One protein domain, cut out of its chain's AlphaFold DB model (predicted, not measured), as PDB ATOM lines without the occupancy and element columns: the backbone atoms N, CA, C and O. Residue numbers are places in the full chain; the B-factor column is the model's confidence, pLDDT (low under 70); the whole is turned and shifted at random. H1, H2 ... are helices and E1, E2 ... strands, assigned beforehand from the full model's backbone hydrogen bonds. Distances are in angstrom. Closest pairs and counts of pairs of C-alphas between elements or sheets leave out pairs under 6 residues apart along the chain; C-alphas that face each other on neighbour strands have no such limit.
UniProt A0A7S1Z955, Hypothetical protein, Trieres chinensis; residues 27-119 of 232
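AT A GLANCE: This is residues 27 to 119 of the 232 residues of the protein "Hypothetical protein" of Trieres chinensis (UniProt A0A7S1Z955). Two parallel strands, E1 and E2, form a narrow wall with helices H1 and H3 side by side over one face; H2 lies toward one end, H4 toward the other. The 93 printed residues include, in order, E1 H1 H2 E2 H3 H4. The mixed whole is compact, radius of gyration of the C-alphas 12.9 A, spans 43 by 26 by 17 A.

HOW THE PARTS SIT: E1, residues 28 to 34, and E2, residues 60 to 66, have N 31 and O 62 within hydrogen-bond range, 3.1 A. With H1, residues 40 to 50, and H2, residues 52 to 55, between, they form a strand-helix-strand unit, its crossover right-handed. H3, residues 78 to 91, touches H1 with residues 87 to 91 alone, closest C-alphas Arg 50 and Leu 91, 7.0 A, a shallow tilt of 22 degrees, the same way. H4, residues 102 to 107, has every O i to N i+4 pair within hydrogen-bond range, as has H3; H1 has 1 of 7, and 5 of 8 O i to N i+3.

IN THESE COORDINATES: E1, 19.6 A long, begins at C-alpha 28 (-5.840, 28.392, 8.404); H3 spans 19.9 A.

THE WHOLE: The printed part has no cut; E2 to H3 is a long link; residues 110 to 117 are under pLDDT 70.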
ATOM      1  N   VAL A  27      -5.994  31.091  12.222       94.25
ATOM      2  CA  VAL A  27      -6.948  30.828  11.148       94.25
ATOM      3  C   VAL A  27      -6.195  30.312   9.926       94.25
ATOM      4  O   VAL A  27      -5.455  31.049   9.277       94.25
ATOM      5  N   VAL A  28      -6.416  29.043   9.588       95.19
ATOM      6  CA  VAL A  28      -5.840  28.392   8.404       95.19
ATOM      7  C   VAL A  28      -6.897  28.306   7.310       95.19
ATOM      8  O   VAL A  28      -8.006  27.833   7.561       95.19
ATOM      9  N   LEU A  29      -6.550  28.723   6.095       95.94
ATOM     10  CA  LEU A  29      -7.372  28.512   4.906       95.94
ATOM     11  C   LEU A  29      -6.654  27.560   3.953       95.94
ATOM     12  O   LEU A  29      -5.546  27.828   3.501       95.94
ATOM     13  N   HIS A  30      -7.305  26.450   3.636       95.88
ATOM     14  CA  HIS A  30      -6.847  25.505   2.631       95.88
ATOM     15  C   HIS A  30      -7.930  25.358   1.566       95.88
ATOM     16  O   HIS A  30      -9.096  25.155   1.913       95.88
ATOM     17  N   ALA A  31      -7.552  25.450   0.294       95.06
ATOM     18  CA  ALA A  31      -8.465  25.240  -0.823       95.06
ATOM     19  C   ALA A  31      -7.955  24.130  -1.740       95.06
ATOM     20  O   ALA A  31      -6.763  24.044  -2.036       95.06
ATOM     21  N   ILE A  32      -8.884  23.302  -2.204       93.69
ATOM     22  CA  ILE A  32      -8.652  22.347  -3.284       93.69
ATOM     23  C   ILE A  32      -9.078  23.059  -4.556       93.69
ATOM     24  O   ILE A  32     -10.189  23.574  -4.620       93.69
ATOM     25  N   LEU A  33      -8.166  23.152  -5.511       92.75
ATOM     26  CA  LEU A  33      -8.328  23.938  -6.717       92.75
ATOM     27  C   LEU A  33      -8.465  22.987  -7.896       92.75
ATOM     28  O   LEU A  33      -7.477  22.390  -8.325       92.75
ATOM     29  N   GLU A  34      -9.672  22.860  -8.437       89.50
ATOM     30  CA  GLU A  34      -9.862  22.185  -9.716       89.50
ATOM     31  C   GLU A  34      -9.237  23.066 -10.808       89.50
ATOM     32  O   GLU A  34      -9.770  24.107 -11.193       89.50
ATOM     33  N   ALA A  35      -8.032  22.697 -11.240       81.06
ATOM     34  CA  ALA A  35      -7.133  23.600 -11.955       81.06
ATOM     35  C   ALA A  35      -6.922  23.218 -13.434       81.06
ATOM     36  O   ALA A  35      -6.276  23.959 -14.180       81.06
ATOM     37  N   GLY A  36      -7.521  22.107 -13.876       83.50
ATOM     38  CA  GLY A  36      -7.569  21.712 -15.285       83.50
ATOM     39  C   GLY A  36      -8.286  22.737 -16.174       83.50
ATOM     40  O   GLY A  36      -9.137  23.501 -15.721       83.50
ATOM     41  N   ALA A  37      -7.969  22.739 -17.466       83.50
ATOM     42  CA  ALA A  37      -8.516  23.674 -18.449       83.50
ATOM     43  C   ALA A  37     -10.041  23.552 -18.600       83.50
ATOM     44  O   ALA A  37     -10.727  24.525 -18.909       83.50
ATOM     45  N   SER A  38     -10.577  22.355 -18.338       84.00
ATOM     46  CA  SER A  38     -12.014  22.059 -18.321       84.00
ATOM     47  C   SER A  38     -12.563  21.824 -16.908       84.00
ATOM     48  O   SER A  38     -13.563  21.122 -16.750       84.00
ATOM     49  N   ALA A  39     -11.910  22.373 -15.878       80.44
ATOM     50  CA  ALA A  39     -12.333  22.205 -14.493       80.44
ATOM     51  C   ALA A  39     -13.793  22.656 -14.277       80.44
ATOM     52  O   ALA A  39     -14.164  23.780 -14.659       80.44
ATOM     53  N   PRO A  40     -14.634  21.814 -13.651       70.50
ATOM     54  CA  PRO A  40     -15.925  22.241 -13.134       70.50
ATOM     55  C   PRO A  40     -15.772  23.518 -12.288       70.50
ATOM     56  O   PRO A  40     -14.855  23.668 -11.495       70.50
ATOM     57  N   GLY A  41     -16.632  24.515 -12.507       73.31
ATOM     58  CA  GLY A  41     -16.568  25.777 -11.754       73.31
ATOM     59  C   GLY A  41     -15.533  26.804 -12.237       73.31
ATOM     60  O   GLY A  41     -15.494  27.904 -11.687       73.31
ATOM     61  N   GLY A  42     -14.744  26.512 -13.281       77.50
ATOM     62  CA  GLY A  42     -13.914  27.513 -13.972       77.50
ATOM     63  C   GLY A  42     -12.849  28.181 -13.093       77.50
ATOM     64  O   GLY A  42     -12.500  29.339 -13.327       77.50
ATOM     65  N   GLY A  43     -12.367  27.483 -12.060       80.62
ATOM     66  CA  GLY A  43     -11.367  27.999 -11.122       80.62
ATOM     67  C   GLY A  43     -11.913  28.943 -10.043       80.62
ATOM     68  O   GLY A  43     -11.130  29.689  -9.445       80.62
ATOM     69  N   GLY A  44     -13.227  28.926  -9.790       87.38
ATOM     70  CA  GLY A  44     -13.867  29.682  -8.705       87.38
ATOM     71  C   GLY A  44     -13.423  29.258  -7.297       87.38
ATOM     72  O   GLY A  44     -13.477  30.060  -6.368       87.38
ATOM     73  N   ASP A  45     -12.884  28.044  -7.132       90.06
ATOM     74  CA  ASP A  45     -12.348  27.557  -5.848       90.06
ATOM     75  C   ASP A  45     -11.171  28.403  -5.333       90.06
ATOM     76  O   ASP A  45     -10.894  28.453  -4.134       90.06
ATOM     77  N   ALA A  46     -10.491  29.108  -6.242       90.94
ATOM     78  CA  ALA A  46      -9.397  30.011  -5.915       90.94
ATOM     79  C   ALA A  46      -9.873  31.400  -5.455       90.94
ATOM     80  O   ALA A  46      -9.062  32.182  -4.957       90.94
ATOM     81  N   ASP A  47     -11.154  31.747  -5.602       92.19
ATOM     82  CA  ASP A  47     -11.643  33.098  -5.308       92.19
ATOM     83  C   ASP A  47     -11.474  33.510  -3.837       92.19
ATOM     84  O   ASP A  47     -10.979  34.617  -3.597       92.19
ATOM     85  N   PRO A  48     -11.738  32.643  -2.834       91.81
ATOM     86  CA  PRO A  48     -11.421  32.959  -1.441       91.81
ATOM     87  C   PRO A  48      -9.932  33.243  -1.225       91.81
ATOM     88  O   PRO A  48      -9.573  34.092  -0.411       91.81
ATOM     89  N   LEU A  49      -9.061  32.573  -1.986       92.00
ATOM     90  CA  LEU A  49      -7.622  32.803  -1.943       92.00
ATOM     91  C   LEU A  49      -7.205  34.074  -2.676       92.00
ATOM     92  O   LEU A  49      -6.061  34.471  -2.508       92.00
ATOM     93  N   ARG A  50      -8.058  34.713  -3.487       92.06
ATOM     94  CA  ARG A  50      -7.796  35.996  -4.179       92.06
ATOM     95  C   ARG A  50      -8.353  37.198  -3.423       92.06
ATOM     96  O   ARG A  50      -7.852  38.310  -3.591       92.06
ATOM     97  N   ASP A  51      -9.356  36.979  -2.583       94.31
ATOM     98  CA  ASP A  51     -10.028  38.027  -1.825       94.31
ATOM     99  C   ASP A  51      -9.105  38.628  -0.746       94.31
ATOM    100  O   ASP A  51      -8.717  37.977   0.225       94.31
ATOM    101  N   GLY A  52      -8.774  39.916  -0.887       93.25
ATOM    102  CA  GLY A  52      -7.920  40.639   0.059       93.25
ATOM    103  C   GLY A  52      -8.481  40.731   1.486       93.25
ATOM    104  O   GLY A  52      -7.706  40.761   2.444       93.25
ATOM    105  N   ALA A  53      -9.806  40.745   1.655       94.56
ATOM    106  CA  ALA A  53     -10.454  40.752   2.963       94.56
ATOM    107  C   ALA A  53     -10.376  39.380   3.647       94.56
ATOM    108  O   ALA A  53     -10.218  39.329   4.869       94.56
ATOM    109  N   VAL A  54     -10.440  38.286   2.882       93.88
ATOM    110  CA  VAL A  54     -10.178  36.930   3.395       93.88
ATOM    111  C   VAL A  54      -8.700  36.786   3.749       93.88
ATOM    112  O   VAL A  54      -8.383  36.449   4.889       93.88
ATOM    113  N   ARG A  55      -7.793  37.150   2.831       91.06
ATOM    114  CA  ARG A  55      -6.334  37.125   3.048       91.06
ATOM    115  C   ARG A  55      -5.908  37.894   4.298       91.06
ATOM    116  O   ARG A  55      -5.039  37.451   5.034       91.06
ATOM    117  N   GLY A  56      -6.533  39.040   4.573       91.31
ATOM    118  CA  GLY A  56      -6.244  39.842   5.767       91.31
ATOM    119  C   GLY A  56      -6.689  39.210   7.094       91.31
ATOM    120  O   GLY A  56      -6.392  39.762   8.155       91.31
ATOM    121  N   ARG A  57      -7.425  38.092   7.062       93.56
ATOM    122  CA  ARG A  57      -7.989  37.414   8.243       93.56
ATOM    123  C   ARG A  57      -7.397  36.035   8.516       93.56
ATOM    124  O   ARG A  57      -7.689  35.492   9.580       93.56
ATOM    125  N   VAL A  58      -6.618  35.500   7.585       94.38
ATOM    126  CA  VAL A  58      -5.991  34.180   7.676       94.38
ATOM    127  C   VAL A  58      -4.511  34.334   8.003       94.38
ATOM    128  O   VAL A  58      -3.864  35.281   7.560       94.38
ATOM    129  N   ASP A  59      -3.994  33.406   8.796       93.62
ATOM    130  CA  ASP A  59      -2.600  33.384   9.244       93.62
ATOM    131  C   ASP A  59      -1.742  32.441   8.389       93.62
ATOM    132  O   ASP A  59      -0.521  32.583   8.343       93.62
ATOM    133  N   PHE A  60      -2.390  31.488   7.709       94.12
ATOM    134  CA  PHE A  60      -1.755  30.522   6.820       94.12
ATOM    135  C   PHE A  60      -2.673  30.173   5.647       94.12
ATOM    136  O   PHE A  60      -3.866  29.910   5.853       94.12
ATOM    137  N   MET A  61      -2.120  30.121   4.434       94.88
ATOM    138  CA  MET A  61      -2.841  29.719   3.227       94.88
ATOM    139  C   MET A  61      -2.160  28.574   2.484       94.88
ATOM    140  O   MET A  61      -0.991  28.651   2.112       94.88
ATOM    141  N   GLY A  62      -2.934  27.523   2.220       94.56
ATOM    142  CA  GLY A  62      -2.515  26.367   1.438       94.56
ATOM    143  C   GLY A  62      -3.410  26.130   0.229       94.56
ATOM    144  O   GLY A  62      -4.613  26.394   0.280       94.56
ATOM    145  N   ALA A  63      -2.835  25.584  -0.838       94.38
ATOM    146  CA  ALA A  63      -3.580  25.162  -2.014       94.38
ATOM    147  C   ALA A  63      -3.211  23.738  -2.446       94.38
ATOM    148  O   ALA A  63      -2.037  23.376  -2.518       94.38
ATOM    149  N   GLU A  64      -4.215  22.954  -2.811       94.75
ATOM    150  CA  GLU A  64      -4.060  21.687  -3.514       94.75
ATOM    151  C   GLU A  64      -4.555  21.860  -4.952       94.75
ATOM    152  O   GLU A  64      -5.764  21.825  -5.174       94.75
ATOM    153  N   PRO A  65      -3.670  22.057  -5.937       92.94
ATOM    154  CA  PRO A  65      -4.081  22.034  -7.330       92.94
ATOM    155  C   PRO A  65      -4.364  20.590  -7.762       92.94
ATOM    156  O   PRO A  65      -3.574  19.684  -7.492       92.94
ATOM    157  N   VAL A  66      -5.488  20.391  -8.446       90.88
ATOM    158  CA  VAL A  66      -5.930  19.094  -8.963       90.88
ATOM    159  C   VAL A  66      -6.117  19.196 -10.471       90.88
ATOM    160  O   VAL A  66      -6.892  20.018 -10.965       90.88
ATOM    161  N   ALA A  67      -5.422  18.325 -11.196       90.62
ATOM    162  CA  ALA A  67      -5.650  18.062 -12.607       90.62
ATOM    163  C   ALA A  67      -5.653  16.552 -12.818       90.62
ATOM    164  O   ALA A  67      -4.756  15.852 -12.354       90.62
ATOM    165  N   PHE A  68      -6.671  16.046 -13.507       88.00
ATOM    166  CA  PHE A  68      -6.808  14.613 -13.719       88.00
ATOM    167  C   PHE A  68      -5.917  14.166 -14.883       88.00
ATOM    168  O   PHE A  68      -5.995  14.756 -15.963       88.00
ATOM    169  N   PRO A  69      -5.083  13.129 -14.698       88.56
ATOM    170  CA  PRO A  69      -4.363  12.528 -15.808       88.56
ATOM    171  C   PRO A  69      -5.327  11.957 -16.851       88.56
ATOM    172  O   PRO A  69      -6.418  11.491 -16.515       88.56
ATOM    173  N   GLN A  70      -4.919  11.963 -18.118       90.12
ATOM    174  CA  GLN A  70      -5.692  11.340 -19.192       90.12
ATOM    175  C   GLN A  70      -5.728   9.817 -18.984       90.12
ATOM    176  O   GLN A  70      -4.714   9.215 -18.632       90.12
ATOM    177  N   GLU A  71      -6.890   9.186 -19.185       89.19
ATOM    178  CA  GLU A  71      -7.094   7.759 -18.873       89.19
ATOM    179  C   GLU A  71      -6.152   6.818 -19.642       89.19
ATOM    180  O   GLU A  71      -5.797   5.751 -19.145       89.19
ATOM    181  N   ASP A  72      -5.756   7.193 -20.857       91.94
ATOM    182  CA  ASP A  72      -4.946   6.384 -21.768       91.94
ATOM    183  C   ASP A  72      -3.438   6.525 -21.532       91.94
ATOM    184  O   ASP A  72      -2.699   5.548 -21.676       91.94
ATOM    185  N   THR A  73      -2.974   7.721 -21.168       90.81
ATOM    186  CA  THR A  73      -1.545   8.006 -20.969       90.81
ATOM    187  C   THR A  73      -1.126   7.987 -19.506       90.81
ATOM    188  O   THR A  73       0.054   7.788 -19.215       90.81
ATOM    189  N   GLY A  74      -2.061   8.217 -18.581       90.75
ATOM    190  CA  GLY A  74      -1.748   8.487 -17.181       90.75
ATOM    191  C   GLY A  74      -0.985   9.799 -16.972       90.75
ATOM    192  O   GLY A  74      -0.424   9.999 -15.900       90.75
ATOM    193  N   THR A  75      -0.949  10.701 -17.962       92.56
ATOM    194  CA  THR A  75      -0.256  11.996 -17.859       92.56
ATOM    195  C   THR A  75      -1.238  13.157 -17.843       92.56
ATOM    196  O   THR A  75      -2.293  13.107 -18.476       92.56
ATOM    197  N   VAL A  76      -0.881  14.243 -17.158       92.88
ATOM    198  CA  VAL A  76      -1.630  15.505 -17.227       92.88
ATOM    199  C   VAL A  76      -1.371  16.166 -18.583       92.88
ATOM    200  O   VAL A  76      -0.239  16.172 -19.072       92.88
ATOM    201  N   SER A  77      -2.419  16.694 -19.220       93.50
ATOM    202  CA  SER A  77      -2.281  17.365 -20.515       93.50
ATOM    203  C   SER A  77      -1.502  18.680 -20.378       93.50
ATOM    204  O   SER A  77      -1.505  19.317 -19.324       93.50
ATOM    205  N   SER A  78      -0.849  19.135 -21.451       92.12
ATOM    206  CA  SER A  78      -0.146  20.427 -21.433       92.12
ATOM    207  C   SER A  78      -1.091  21.611 -21.214       92.12
ATOM    208  O   SER A  78      -0.684  22.614 -20.633       92.12
ATOM    209  N   GLU A  79      -2.346  21.501 -21.655       93.00
ATOM    210  CA  GLU A  79      -3.375  22.523 -21.457       93.00
ATOM    211  C   GLU A  79      -3.797  22.610 -19.985       93.00
ATOM    212  O   GLU A  79      -3.846  23.705 -19.423       93.00
ATOM    213  N   ASP A  80      -4.019  21.462 -19.336       92.81
ATOM    214  CA  ASP A  80      -4.331  21.402 -17.906       92.81
ATOM    215  C   ASP A  80      -3.155  21.888 -17.059       92.81
ATOM    216  O   ASP A  80      -3.352  22.684 -16.143       92.81
ATOM    217  N   ALA A  81      -1.930  21.473 -17.391       91.62
ATOM    218  CA  ALA A  81      -0.727  21.921 -16.698       91.62
ATOM    219  C   ALA A  81      -0.531  23.441 -16.827       91.62
ATOM    220  O   ALA A  81      -0.245  24.116 -15.840       91.62
ATOM    221  N   GLU A  82      -0.739  24.011 -18.016       91.44
ATOM    222  CA  GLU A  82      -0.658  25.459 -18.243       91.44
ATOM    223  C   GLU A  82      -1.768  26.230 -17.508       91.44
ATOM    224  O   GLU A  82      -1.524  27.313 -16.968       91.44
ATOM    225  N   SER A  83      -2.985  25.681 -17.459       91.69
ATOM    226  CA  SER A  83      -4.088  26.238 -16.666       91.69
ATOM    227  C   SER A  83      -3.740  26.254 -15.172       91.69
ATOM    228  O   SER A  83      -3.836  27.300 -14.518       91.69
ATOM    229  N   CYS A  84      -3.225  25.135 -14.652       91.56
ATOM    230  CA  CYS A  84      -2.744  25.019 -13.276       91.56
ATOM    231  C   CYS A  84      -1.619  26.012 -12.981       91.56
ATOM    232  O   CYS A  84      -1.668  26.703 -11.964       91.56
ATOM    233  N   ARG A  85      -0.633  26.122 -13.882       90.88
ATOM    234  CA  ARG A  85       0.492  27.057 -13.769       90.88
ATOM    235  C   ARG A  85      -0.006  28.486 -13.581       90.88
ATOM    236  O   ARG A  85       0.314  29.106 -12.574       90.88
ATOM    237  N   LYS A  86      -0.851  28.979 -14.490       90.00
ATOM    238  CA  LYS A  86      -1.408  30.344 -14.415       90.00
ATOM    239  C   LYS A  86      -2.181  30.587 -13.125       90.00
ATOM    240  O   LYS A  86      -2.100  31.668 -12.539       90.00
ATOM    241  N   MET A  87      -2.943  29.588 -12.679       90.69
ATOM    242  CA  MET A  87      -3.676  29.679 -11.423       90.69
ATOM    243  C   MET A  87      -2.717  29.818 -10.237       90.69
ATOM    244  O   MET A  87      -2.870  30.757  -9.456       90.69
ATOM    245  N   LEU A  88      -1.713  28.944 -10.135       90.19
ATOM    246  CA  LEU A  88      -0.717  28.976  -9.065       90.19
ATOM    247  C   LEU A  88       0.106  30.265  -9.088       90.19
ATOM    248  O   LEU A  88       0.232  30.899  -8.049       90.19
ATOM    249  N   GLU A  89       0.574  30.722 -10.249       88.81
ATOM    250  CA  GLU A  89       1.301  31.992 -10.396       88.81
ATOM    251  C   GLU A  89       0.476  33.188  -9.898       88.81
ATOM    252  O   GLU A  89       0.994  34.066  -9.207       88.81
ATOM    253  N   SER A  90      -0.833  33.207 -10.179       88.44
ATOM    254  CA  SER A  90      -1.731  34.267  -9.696       88.44
ATOM    255  C   SER A  90      -1.926  34.264  -8.170       88.44
ATOM    256  O   SER A  90      -2.309  35.282  -7.584       88.44
ATOM    257  N   LEU A  91      -1.682  33.121  -7.522       89.75
ATOM    258  CA  LEU A  91      -1.861  32.911  -6.086       89.75
ATOM    259  C   LEU A  91      -0.539  32.921  -5.309       89.75
ATOM    260  O   LEU A  91      -0.563  33.214  -4.116       89.75
ATOM    261  N   ALA A  92       0.593  32.650  -5.962       85.00
ATOM    262  CA  ALA A  92       1.895  32.412  -5.345       85.00
ATOM    263  C   ALA A  92       2.325  33.467  -4.309       85.00
ATOM    264  O   ALA A  92       2.753  33.059  -3.231       85.00
ATOM    265  N   PRO A  93       2.123  34.789  -4.517       83.50
ATOM    266  CA  PRO A  93       2.492  35.794  -3.512       83.50
ATOM    267  C   PRO A  93       1.719  35.684  -2.189       83.50
ATOM    268  O   PRO A  93       2.040  36.371  -1.221       83.50
ATOM    269  N   ALA A  94       0.641  34.904  -2.171       86.19
ATOM    270  CA  ALA A  94      -0.242  34.728  -1.033       86.19
ATOM    271  C   ALA A  94      -0.114  33.328  -0.406       86.19
ATOM    272  O   ALA A  94      -0.419  33.173   0.771       86.19
ATOM    273  N   LEU A  95       0.312  32.314  -1.161       90.56
ATOM    274  CA  LEU A  95       0.357  30.935  -0.682       90.56
ATOM    275  C   LEU A  95       1.581  30.683   0.197       90.56
ATOM    276  O   LEU A  95       2.710  30.927  -0.211       90.56
ATOM    277  N   ASP A  96       1.358  30.101   1.372       91.69
ATOM    278  CA  ASP A  96       2.430  29.559   2.204       91.69
ATOM    279  C   ASP A  96       2.784  28.120   1.788       91.69
ATOM    280  O   ASP A  96       3.909  27.668   2.012       91.69
ATOM    281  N   PHE A  97       1.834  27.399   1.179       92.00
ATOM    282  CA  PHE A  97       1.945  25.974   0.871       92.00
ATOM    283  C   PHE A  97       1.220  25.557  -0.419       92.00
ATOM    284  O   PHE A  97       0.095  25.994  -0.673       92.00
ATOM    285  N   VAL A  98       1.828  24.637  -1.182       93.50
ATOM    286  CA  VAL A  98       1.208  23.976  -2.349       93.50
ATOM    287  C   VAL A  98       1.336  22.443  -2.277       93.50
ATOM    288  O   VAL A  98       2.405  21.915  -1.960       93.50
ATOM    289  N   CYS A  99       0.258  21.716  -2.600       94.75
ATOM    290  CA  CYS A  99       0.150  20.254  -2.476       94.75
ATOM    291  C   CYS A  99      -0.214  19.514  -3.781       94.75
ATOM    292  O   CYS A  99      -1.276  18.891  -3.837       94.75
ATOM    293  N   PRO A 100       0.596  19.549  -4.851       93.75
ATOM    294  CA  PRO A 100       0.240  18.824  -6.068       93.75
ATOM    295  C   PRO A 100       0.311  17.299  -5.850       93.75
ATOM    296  O   PRO A 100       0.989  16.802  -4.941       93.75
ATOM    297  N   ASP A 101      -0.377  16.527  -6.689       93.81
ATOM    298  CA  ASP A 101      -0.013  15.119  -6.884       93.81
ATOM    299  C   ASP A 101       1.215  14.983  -7.806       93.81
ATOM    300  O   ASP A 101       1.655  15.953  -8.425       93.81
ATOM    301  N   ALA A 102       1.796  13.785  -7.867       92.81
ATOM    302  CA  ALA A 102       3.004  13.504  -8.631       92.81
ATOM    303  C   ALA A 102       2.833  13.730 -10.142       92.81
ATOM    304  O   ALA A 102       3.744  14.259 -10.770       92.81
ATOM    305  N   HIS A 103       1.675  13.400 -10.721       92.75
ATOM    306  CA  HIS A 103       1.446  13.565 -12.159       92.75
ATOM    307  C   HIS A 103       1.383  15.047 -12.532       92.75
ATOM    308  O   HIS A 103       1.983  15.472 -13.520       92.75
ATOM    309  N   LEU A 104       0.691  15.852 -11.722       91.81
ATOM    310  CA  LEU A 104       0.651  17.296 -11.912       91.81
ATOM    311  C   LEU A 104       2.016  17.933 -11.627       91.81
ATOM    312  O   LEU A 104       2.437  18.827 -12.354       91.81
ATOM    313  N   PHE A 105       2.729  17.462 -10.605       90.44
ATOM    314  CA  PHE A 105       4.084  17.917 -10.304       90.44
ATOM    315  C   PHE A 105       5.059  17.658 -11.457       90.44
ATOM    316  O   PHE A 105       5.871  18.521 -11.762       90.44
ATOM    317  N   GLU A 106       4.979  16.498 -12.111       90.06
ATOM    318  CA  GLU A 106       5.807  16.174 -13.278       90.06
ATOM    319  C   GLU A 106       5.463  17.033 -14.503       90.06
ATOM    320  O   GLU A 106       6.346  17.350 -15.301       90.06
ATOM    321  N   ALA A 107       4.194  17.421 -14.652       90.00
ATOM    322  CA  ALA A 107       3.727  18.246 -15.764       90.00
ATOM    323  C   ALA A 107       3.985  19.753 -15.569       90.00
ATOM    324  O   ALA A 107       3.999  20.512 -16.542       90.00
ATOM    325  N   LEU A 108       4.169  20.196 -14.326       86.81
ATOM    326  CA  LEU A 108       4.470  21.579 -13.972       86.81
ATOM    327  C   LEU A 108       5.994  21.799 -13.887       86.81
ATOM    328  O   LEU A 108       6.744  20.956 -13.400       86.81
ATOM    329  N   ASP A 109       6.472  22.971 -14.311       76.94
ATOM    330  CA  ASP A 109       7.885  23.327 -14.128       76.94
ATOM    331  C   ASP A 109       8.196  23.611 -12.657       76.94
ATOM    332  O   ASP A 109       7.407  24.252 -11.958       76.94
ATOM    333  N   ARG A 110       9.400  23.224 -12.209       68.81
ATOM    334  CA  ARG A 110       9.805  23.374 -10.798       68.81
ATOM    335  C   ARG A 110       9.733  24.797 -10.262       68.81
ATOM    336  O   ARG A 110       9.537  24.988  -9.067       68.81
ATOM    337  N   GLU A 111       9.867  25.773 -11.148       69.69
ATOM    338  CA  GLU A 111       9.858  27.195 -10.816       69.69
ATOM    339  C   GLU A 111       8.483  27.688 -10.334       69.69
ATOM    340  O   GLU A 111       8.414  28.633  -9.551       69.69
ATOM    341  N   VAL A 112       7.395  27.014 -10.726       68.06
ATOM    342  CA  VAL A 112       6.013  27.443 -10.451       68.06
ATOM    343  C   VAL A 112       5.663  27.367  -8.961       68.06
ATOM    344  O   VAL A 112       4.905  28.193  -8.461       68.06
ATOM    345  N   TRP A 113       6.228  26.409  -8.222       68.31
ATOM    346  CA  TRP A 113       5.959  26.225  -6.787       68.31
ATOM    347  C   TRP A 113       7.119  26.656  -5.883       68.31
ATOM    348  O   TRP A 113       6.966  26.679  -4.665       68.31
ATOM    349  N   THR A 114       8.276  27.005  -6.454       62.25
ATOM    350  CA  THR A 114       9.340  27.737  -5.742       62.25
ATOM    351  C   THR A 114       9.195  29.250  -5.896       62.25
ATOM    352  O   THR A 114      10.107  29.993  -5.536       62.25
ATOM    353  N   ALA A 115       8.082  29.705  -6.478       60.28
ATOM    354  CA  ALA A 115       7.786  31.112  -6.664       60.28
ATOM    355  C   ALA A 115       7.846  31.870  -5.327       60.28
ATOM    356  O   ALA A 115       7.486  31.348  -4.266       60.28
ATOM    357  N   GLU A 116       8.327  33.113  -5.401       59.81
ATOM    358  CA  GLU A 116       8.557  33.992  -4.256       59.81
ATOM    359  C   GLU A 116       7.310  34.056  -3.354       59.81
ATOM    360  O   GLU A 116       6.248  34.512  -3.775       59.81
ATOM    361  N   GLY A 117       7.437  33.554  -2.121       65.44
ATOM    362  CA  GLY A 117       6.353  33.506  -1.132       65.44
ATOM    363  C   GLY A 117       5.974  32.099  -0.656       65.44
ATOM    364  O   GLY A 117       5.618  31.950   0.513       65.44
ATOM    365  N   THR A 118       6.140  31.062  -1.489       77.19
ATOM    366  CA  THR A 118       5.796  29.683  -1.091       77.19
ATOM    367  C   THR A 118       6.845  29.120  -0.135       77.19
ATOM    368  O   THR A 118       8.009  28.947  -0.491       77.19
ATOM    369  N   ARG A 119       6.435  28.811   1.100       80.56
ATOM    370  CA  ARG A 119       7.337  28.326   2.159       80.56
ATOM    371  C   ARG A 119       7.543  26.820   2.136       80.56
ATOM    372  O   ARG A 119       8.479  26.335   2.764       80.56
TER     373      ARG A 119